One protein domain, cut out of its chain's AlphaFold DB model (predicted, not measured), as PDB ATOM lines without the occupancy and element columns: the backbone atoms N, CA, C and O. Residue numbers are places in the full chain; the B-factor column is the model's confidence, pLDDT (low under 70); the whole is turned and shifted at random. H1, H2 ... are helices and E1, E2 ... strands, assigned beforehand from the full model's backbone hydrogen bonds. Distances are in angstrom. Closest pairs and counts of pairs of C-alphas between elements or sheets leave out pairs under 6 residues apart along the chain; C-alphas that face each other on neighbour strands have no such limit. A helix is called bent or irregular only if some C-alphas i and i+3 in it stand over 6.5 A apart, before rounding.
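AT A GLANCE: This is residues 201 to 257 of the 269 residues of an uncharacterized protein of Anthracocystis flocculosa PF-1 (UniProt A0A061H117). A long, narrow hairpin of two strands, E1 and E2, reaches out as an arm from a loose head of loops, with the short helix H1 at the end of the head far from the arm's tip; residues 208 to 213, at the turn, stick out free. In the head, the chain folds back twice in short antiparallel pairings, residues 222 to 223 of E2 with 231 to 232, and residues 238 to 239 with 245 to 246. The printed part has 57 residues, with two named strands and then one named helix along it; the sheet, in the order E1, E2, is antiparallel, and the class is mostly strand, with under half of the residues in named elements. The whole is only just extended, close to loose, with a radius of gyration of the C-alphas of 15.4 A, and flat, spanning 48 by 30 by 16 A.

HOW THE PARTS SIT: E1, residues 201 to 209, and E2, residues 212 to 224, form a hairpin, antiparallel at 158 degrees between their directions. N 201 and O 220, 2.8 A apart, and N 209 and O 212, 2.8 A apart, are within hydrogen-bond range. H1, residues 249 to 253, is apart from E1. In H1, 0 of 1 O i to N i+4 pairs and 1 of 2 O i to N i+3 pairs are within range.

IN THESE COORDINATES: E1 begins at C-alpha 201 (158.185, 171.332, 172.534) and is 25.5 A long. E2 is 36.1 A long and ends at C-alpha 224 (157.317, 182.366, 167.559). H1 is 6.9 A long, ends at C-alpha 253 (151.545, 192.693, 174.187), and is neither bent nor irregular, but only just: C-alphas 250 and 253 are 6.2 A apart.

THE WHOLE: The two C-alphas farthest apart, those of Asn 211 and Glu 253, are 47.8 A apart. The printed part has no cut. The link from E1 to E2 is tight; that from E2 to H1, residues 225 to 248, is long. The mean pLDDT of the printed part is 92.5, and residue 256 is under 70.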
ATOM      1  N   MET A 201     156.990 172.162 172.588       95.12
ATOM      2  CA  MET A 201     158.185 171.332 172.534       95.12
ATOM      3  C   MET A 201     158.324 170.567 173.847       95.12
ATOM      4  O   MET A 201     158.387 171.160 174.922       95.12
ATOM      5  N   VAL A 202     158.466 169.247 173.746       97.25
ATOM      6  CA  VAL A 202     158.707 168.377 174.899       97.25
ATOM      7  C   VAL A 202     160.207 168.259 175.144       97.25
ATOM      8  O   VAL A 202     160.961 167.793 174.286       97.25
ATOM      9  N   GLN A 203     160.655 168.657 176.330       97.19
ATOM     10  CA  GLN A 203     162.009 168.412 176.819       97.19
ATOM     11  C   GLN A 203     162.012 167.270 177.836       97.19
ATOM     12  O   GLN A 203     160.994 166.961 178.439       97.19
ATOM     13  N   TYR A 204     163.164 166.643 178.071       97.62
ATOM     14  CA  TYR A 204     163.289 165.578 179.068       97.62
ATOM     15  C   TYR A 204     164.287 165.970 180.153       97.62
ATOM     16  O   TYR A 204     165.455 166.242 179.875       97.62
ATOM     17  N   HIS A 205     163.848 165.949 181.411       96.31
ATOM     18  CA  HIS A 205     164.736 166.077 182.563       96.31
ATOM     19  C   HIS A 205     165.118 164.690 183.063       96.31
ATOM     20  O   HIS A 205     164.307 163.975 183.653       96.31
ATOM     21  N   CYS A 206     166.368 164.307 182.827       97.56
ATOM     22  CA  CYS A 206     166.886 163.002 183.204       97.56
ATOM     23  C   CYS A 206     167.671 163.065 184.516       97.56
ATOM     24  O   CYS A 206     168.578 163.878 184.685       97.56
ATOM     25  N   ARG A 207     167.363 162.153 185.442       96.56
ATOM     26  CA  ARG A 207     168.107 161.945 186.688       96.56
ATOM     27  C   ARG A 207     168.750 160.566 186.692       96.56
ATOM     28  O   ARG A 207     168.077 159.548 186.511       96.56
ATOM     29  N   LYS A 208     170.056 160.525 186.957       97.69
ATOM     30  CA  LYS A 208     170.793 159.273 187.149       97.69
ATOM     31  C   LYS A 208     170.491 158.713 188.541       97.69
ATOM     32  O   LYS A 208     170.724 159.367 189.554       97.69
ATOM     33  N   ARG A 209     169.965 157.495 188.592       97.25
ATOM     34  CA  ARG A 209     169.876 156.649 189.790       97.25
ATOM     35  C   ARG A 209     170.989 155.593 189.722       97.25
ATOM     36  O   ARG A 209     171.512 155.367 188.632       97.25
ATOM     37  N   PRO A 210     171.336 154.921 190.836       97.56
ATOM     38  CA  PRO A 210     172.421 153.936 190.855       97.56
ATOM     39  C   PRO A 210     172.331 152.884 189.737       97.56
ATOM     40  O   PRO A 210     173.342 152.578 189.120       97.56
ATOM     41  N   ASN A 211     171.115 152.430 189.403       97.50
ATOM     42  CA  ASN A 211     170.897 151.342 188.440       97.50
ATOM     43  C   ASN A 211     170.077 151.744 187.198       97.50
ATOM     44  O   ASN A 211     169.707 150.876 186.415       97.50
ATOM     45  N   ARG A 212     169.716 153.026 187.025       97.62
ATOM     46  CA  ARG A 212     168.896 153.475 185.879       97.62
ATOM     47  C   ARG A 212     168.937 154.984 185.666       97.62
ATOM     48  O   ARG A 212     169.156 155.740 186.609       97.62
ATOM     49  N   ILE A 213     168.634 155.429 184.453       98.00
ATOM     50  CA  ILE A 213     168.338 156.833 184.150       98.00
ATOM     51  C   ILE A 213     166.816 156.977 184.117       98.00
ATOM     52  O   ILE A 213     166.141 156.220 183.427       98.00
ATOM     53  N   VAL A 214     166.270 157.905 184.902       97.88
ATOM     54  CA  VAL A 214     164.831 158.205 184.916       97.88
ATOM     55  C   VAL A 214     164.639 159.582 184.302       97.88
ATOM     56  O   VAL A 214     165.127 160.558 184.869       97.88
ATOM     57  N   CYS A 215     163.953 159.655 183.164       98.31
ATOM     58  CA  CYS A 215     163.627 160.909 182.491       98.31
ATOM     59  C   CYS A 215     162.149 161.241 182.679       98.31
ATOM     60  O   CYS A 215     161.293 160.382 182.480       98.31
ATOM     61  N   THR A 216     161.858 162.478 183.065       97.94
ATOM     62  CA  THR A 216     160.496 163.020 183.119       97.94
ATOM     63  C   THR A 216     160.309 163.995 181.959       97.94
ATOM     64  O   THR A 216     161.212 164.814 181.764       97.94
ATOM     65  N   PRO A 217     159.207 163.921 181.191       97.69
ATOM     66  CA  PRO A 217     158.904 164.914 180.163       97.69
ATOM     67  C   PRO A 217     158.563 166.270 180.803       97.69
ATOM     68  O   PRO A 217     158.049 166.324 181.922       97.69
ATOM     69  N   LEU A 218     158.906 167.351 180.110       97.19
ATOM     70  CA  LEU A 218     158.618 168.742 180.440       97.19
ATOM     71  C   LEU A 218     158.100 169.408 179.176       97.19
ATOM     72  O   LEU A 218     158.882 169.713 178.271       97.19
ATOM     73  N   ASP A 219     156.800 169.637 179.134       96.44
ATOM     74  CA  ASP A 219     156.167 170.332 178.025       96.44
ATOM     75  C   ASP A 219     156.459 171.825 178.160       96.44
ATOM     76  O   ASP A 219     156.258 172.428 179.218       96.44
ATOM     77  N   ARG A 220     157.008 172.413 177.099       96.69
ATOM     78  CA  ARG A 220     157.310 173.839 177.023       96.69
ATOM     79  C   ARG A 220     156.582 174.448 175.846       96.69
ATOM     80  O   ARG A 220     156.593 173.888 174.750       96.69
ATOM     81  N   VAL A 221     155.995 175.617 176.055       95.81
ATOM     82  CA  VAL A 221     155.273 176.346 175.010       95.81
ATOM     83  C   VAL A 221     156.055 177.598 174.649       95.81
ATOM     84  O   VAL A 221     156.454 178.374 175.516       95.81
ATOM     85  N   PHE A 222     156.287 177.791 173.356       95.44
ATOM     86  CA  PHE A 222     157.052 178.896 172.796       95.44
ATOM     87  C   PHE A 222     156.177 179.743 171.886       95.44
ATOM     88  O   PHE A 222     155.441 179.215 171.052       95.44
ATOM     89  N   ARG A 223     156.317 181.063 171.981       92.31
ATOM     90  CA  ARG A 223     155.747 182.007 171.022       92.31
ATOM     91  C   ARG A 223     156.796 182.355 169.974       92.31
ATOM     92  O   ARG A 223     157.849 182.906 170.291       92.31
ATOM     93  N   MET A 224     156.500 182.029 168.721       92.31
ATOM     94  CA  MET A 224     157.317 182.366 167.559       92.31
ATOM     95  C   MET A 224     156.655 183.495 166.781       92.31
ATOM     96  O   MET A 224     155.550 183.313 166.277       92.31
ATOM     97  N   CYS A 225     157.339 184.626 166.644       90.75
ATOM     98  CA  CYS A 225     156.890 185.763 165.843       90.75
ATOM     99  C   CYS A 225     157.902 186.053 164.722       90.75
ATOM    100  O   CYS A 225     159.102 185.856 164.923       90.75
ATOM    101  N   PRO A 226     157.466 186.531 163.546       90.00
ATOM    102  CA  PRO A 226     158.380 186.889 162.464       90.00
ATOM    103  C   PRO A 226     159.334 188.016 162.894       90.00
ATOM    104  O   PRO A 226     158.922 188.998 163.507       90.00
ATOM    105  N   GLY A 227     160.626 187.865 162.586       85.94
ATOM    106  CA  GLY A 227     161.653 188.867 162.907       85.94
ATOM    107  C   GLY A 227     162.004 188.993 164.394       85.94
ATOM    108  O   GLY A 227     162.763 189.888 164.757       85.94
ATOM    109  N   ARG A 228     161.480 188.114 165.257       86.12
ATOM    110  CA  ARG A 228     161.781 188.075 166.696       86.12
ATOM    111  C   ARG A 228     162.232 186.665 167.100       86.12
ATOM    112  O   ARG A 228     161.798 185.691 166.480       86.12
ATOM    113  N   PRO A 229     163.102 186.517 168.110       88.31
ATOM    114  CA  PRO A 229     163.473 185.200 168.614       88.31
ATOM    115  C   PRO A 229     162.272 184.502 169.267       88.31
ATOM    116  O   PRO A 229     161.324 185.146 169.716       88.31
ATOM    117  N   ALA A 230     162.319 183.170 169.323       92.50
ATOM    118  CA  ALA A 230     161.315 182.386 170.031       92.50
ATOM    119  C   ALA A 230     161.420 182.637 171.542       92.50
ATOM    120  O   ALA A 230     162.512 182.553 172.108       92.50
ATOM    121  N   VAL A 231     160.289 182.919 172.187       92.00
ATOM    122  CA  VAL A 231     160.218 183.192 173.631       92.00
ATOM    123  C   VAL A 231     159.425 182.090 174.314       92.00
ATOM    124  O   VAL A 231     158.352 181.714 173.841       92.00
ATOM    125  N   GLU A 232     159.951 181.561 175.416       93.50
ATOM    126  CA  GLU A 232     159.228 180.600 176.244       93.50
ATOM    127  C   GLU A 232     158.104 181.303 177.015       93.50
ATOM    128  O   GLU A 232     158.342 182.259 177.748       93.50
ATOM    129  N   VAL A 233     156.883 180.798 176.862       94.62
ATOM    130  CA  VAL A 233     155.661 181.319 177.488       94.62
ATOM    131  C   VAL A 233     154.917 180.241 178.279       94.62
ATOM    132  O   VAL A 233     153.760 180.430 178.633       94.62
ATOM    133  N   THR A 234     155.576 179.121 178.599       95.44
ATOM    134  CA  THR A 234     155.000 177.966 179.314       95.44
ATOM    135  C   THR A 234     154.240 178.351 180.590       95.44
ATOM    136  O   THR A 234     153.238 177.730 180.917       95.44
ATOM    137  N   HIS A 235     154.693 179.379 181.313       94.69
ATOM    138  CA  HIS A 235     154.074 179.827 182.567       94.69
ATOM    139  C   HIS A 235     152.929 180.835 182.395       94.69
ATOM    140  O   HIS A 235     152.274 181.161 183.380       94.69
ATOM    141  N   LEU A 236     152.723 181.350 181.182       94.31
ATOM    142  CA  LEU A 236     151.713 182.368 180.865       94.31
ATOM    143  C   LEU A 236     150.568 181.807 180.018       94.31
ATOM    144  O   LEU A 236     149.547 182.467 179.857       94.31
ATOM    145  N   VAL A 237     150.755 180.624 179.427       95.06
ATOM    146  CA  VAL A 237     149.723 179.971 178.627       95.06
ATOM    147  C   VAL A 237     148.678 179.321 179.519       95.06
ATOM    148  O   VAL A 237     148.989 178.641 180.498       95.06
ATOM    149  N   GLU A 238     147.428 179.503 179.126       95.56
ATOM    150  CA  GLU A 238     146.283 178.794 179.669       95.56
ATOM    151  C   GLU A 238     145.850 177.713 178.675       95.56
ATOM    152  O   GLU A 238     146.227 177.739 177.504       95.56
ATOM    153  N   PHE A 239     145.081 176.731 179.135       94.50
ATOM    154  CA  PHE A 239     144.607 175.636 178.291       94.50
ATOM    155  C   PHE A 239     143.094 175.720 178.148       94.50
ATOM    156  O   PHE A 239     142.378 175.890 179.139       94.50
ATOM    157  N   ASP A 240     142.604 175.600 176.915       96.00
ATOM    158  CA  ASP A 240     141.171 175.519 176.659       96.00
ATOM    159  C   ASP A 240     140.593 174.173 177.154       96.00
ATOM    160  O   ASP A 240     141.301 173.275 177.618       96.00
ATOM    161  N   GLN A 241     139.276 173.999 177.031       97.12
ATOM    162  CA  GLN A 241     138.609 172.741 177.401       97.12
ATOM    163  C   GLN A 241     139.079 171.536 176.562       97.12
ATOM    164  O   GLN A 241     138.885 170.392 176.971       97.12
ATOM    165  N   ASN A 242     139.703 171.788 175.410       96.06
ATOM    166  CA  ASN A 242     140.248 170.780 174.508       96.06
ATOM    167  C   ASN A 242     141.727 170.467 174.804       96.06
ATOM    168  O   ASN A 242     142.298 169.591 174.155       96.06
ATOM    169  N   GLY A 243     142.350 171.158 175.766       91.94
ATOM    170  CA  GLY A 243     143.777 171.041 176.066       91.94
ATOM    171  C   GLY A 243     144.691 171.775 175.079       91.94
ATOM    172  O   GLY A 243     145.889 171.509 175.048       91.94
ATOM    173  N   THR A 244     144.158 172.688 174.273       92.44
ATOM    174  CA  THR A 244     144.929 173.551 173.375       92.44
ATOM    175  C   THR A 244     145.462 174.748 174.160       92.44
ATOM    176  O   THR A 244     144.665 175.466 174.773       92.44
ATOM    177  N   PRO A 245     146.783 175.003 174.146       94.31
ATOM    178  CA  PRO A 245     147.339 176.168 174.812       94.31
ATOM    179  C   PRO A 245     146.958 177.450 174.062       94.31
ATOM    180  O   PRO A 245     147.143 177.550 172.846       94.31
ATOM    181  N   PHE A 246     146.479 178.451 174.793       94.69
ATOM    182  CA  PHE A 246     146.265 179.807 174.305       94.69
ATOM    183  C   PHE A 246     146.970 180.810 175.224       94.69
ATOM    184  O   PHE A 246     147.188 180.557 176.408       94.69
ATOM    185  N   LEU A 247     147.391 181.941 174.658       93.81
ATOM    186  CA  LEU A 247     148.045 183.012 175.405       93.81
ATOM    187  C   LEU A 247     147.029 184.146 175.597       93.81
ATOM    188  O   LEU A 247     146.564 184.666 174.583       93.81
ATOM    189  N   PRO A 248     146.680 184.529 176.839       93.00
ATOM    190  CA  PRO A 248     145.793 185.663 177.085       93.00
ATOM    191  C   PRO A 248     146.330 186.963 176.469       93.00
ATOM    192  O   PRO A 248     147.541 187.206 176.468       93.00
ATOM    193  N   ASP A 249     145.429 187.817 175.973       89.69
ATOM    194  CA  ASP A 249     145.784 189.042 175.238       89.69
ATOM    195  C   ASP A 249     146.649 190.009 176.066       89.69
ATOM    196  O   ASP A 249     147.542 190.665 175.531       89.69
ATOM    197  N   GLU A 250     146.471 190.027 177.389       88.62
ATOM    198  CA  GLU A 250     147.287 190.823 178.317       88.62
ATOM    199  C   GLU A 250     148.786 190.468 178.267       88.62
ATOM    200  O   GLU A 250     149.646 191.340 178.412       88.62
ATOM    201  N   PHE A 251     149.121 189.209 177.973       88.06
ATOM    202  CA  PHE A 251     150.500 188.740 177.812       88.06
ATOM    203  C   PHE A 251     150.962 188.746 176.352       88.06
ATOM    204  O   PHE A 251     152.158 188.597 176.070       88.06
ATOM    205  N   ALA A 252     150.040 188.927 175.403       84.19
ATOM    206  CA  ALA A 252     150.375 189.025 173.992       84.19
ATOM    207  C   ALA A 252     151.157 190.316 173.686       84.19
ATOM    208  O   ALA A 252     152.057 190.298 172.839       84.19
ATOM    209  N   GLU A 253     150.885 191.402 174.403       82.25
ATOM    210  CA  GLU A 253     151.545 192.693 174.187       82.25
ATOM    211  C   GLU A 253     152.733 192.921 175.136       82.25
ATOM    212  O   GLU A 253     153.783 193.407 174.717       82.25
ATOM    213  N   ALA A 254     152.625 192.478 176.391       75.56
ATOM    214  CA  ALA A 254     153.593 192.763 177.451       75.56
ATOM    215  C   ALA A 254     154.851 191.869 177.460       75.56
ATOM    216  O   ALA A 254     155.554 191.811 178.473       75.56
ATOM    217  N   MET A 255     155.167 191.156 176.370       70.81
ATOM    218  CA  MET A 255     156.392 190.352 176.360       70.81
ATOM    219  C   MET A 255     157.619 191.267 176.384       70.81
ATOM    220  O   MET A 255     157.760 192.109 175.489       70.81
ATOM    221  N   PRO A 256     158.522 191.106 177.371       69.88
ATOM    222  CA  PRO A 256     159.711 191.930 177.450       69.88
ATOM    223  C   PRO A 256     160.504 191.800 176.145       69.88
ATOM    224  O   PRO A 256     160.576 190.704 175.574       69.88
ATOM    225  N   PRO A 257     161.075 192.907 175.642       70.62
ATOM    226  CA  PRO A 257     161.883 192.866 174.439       70.62
ATOM    227  C   PRO A 257     162.983 191.829 174.643       70.62
ATOM    228  O   PRO A 257     163.701 191.849 175.643       70.62
TER     229      PRO A 257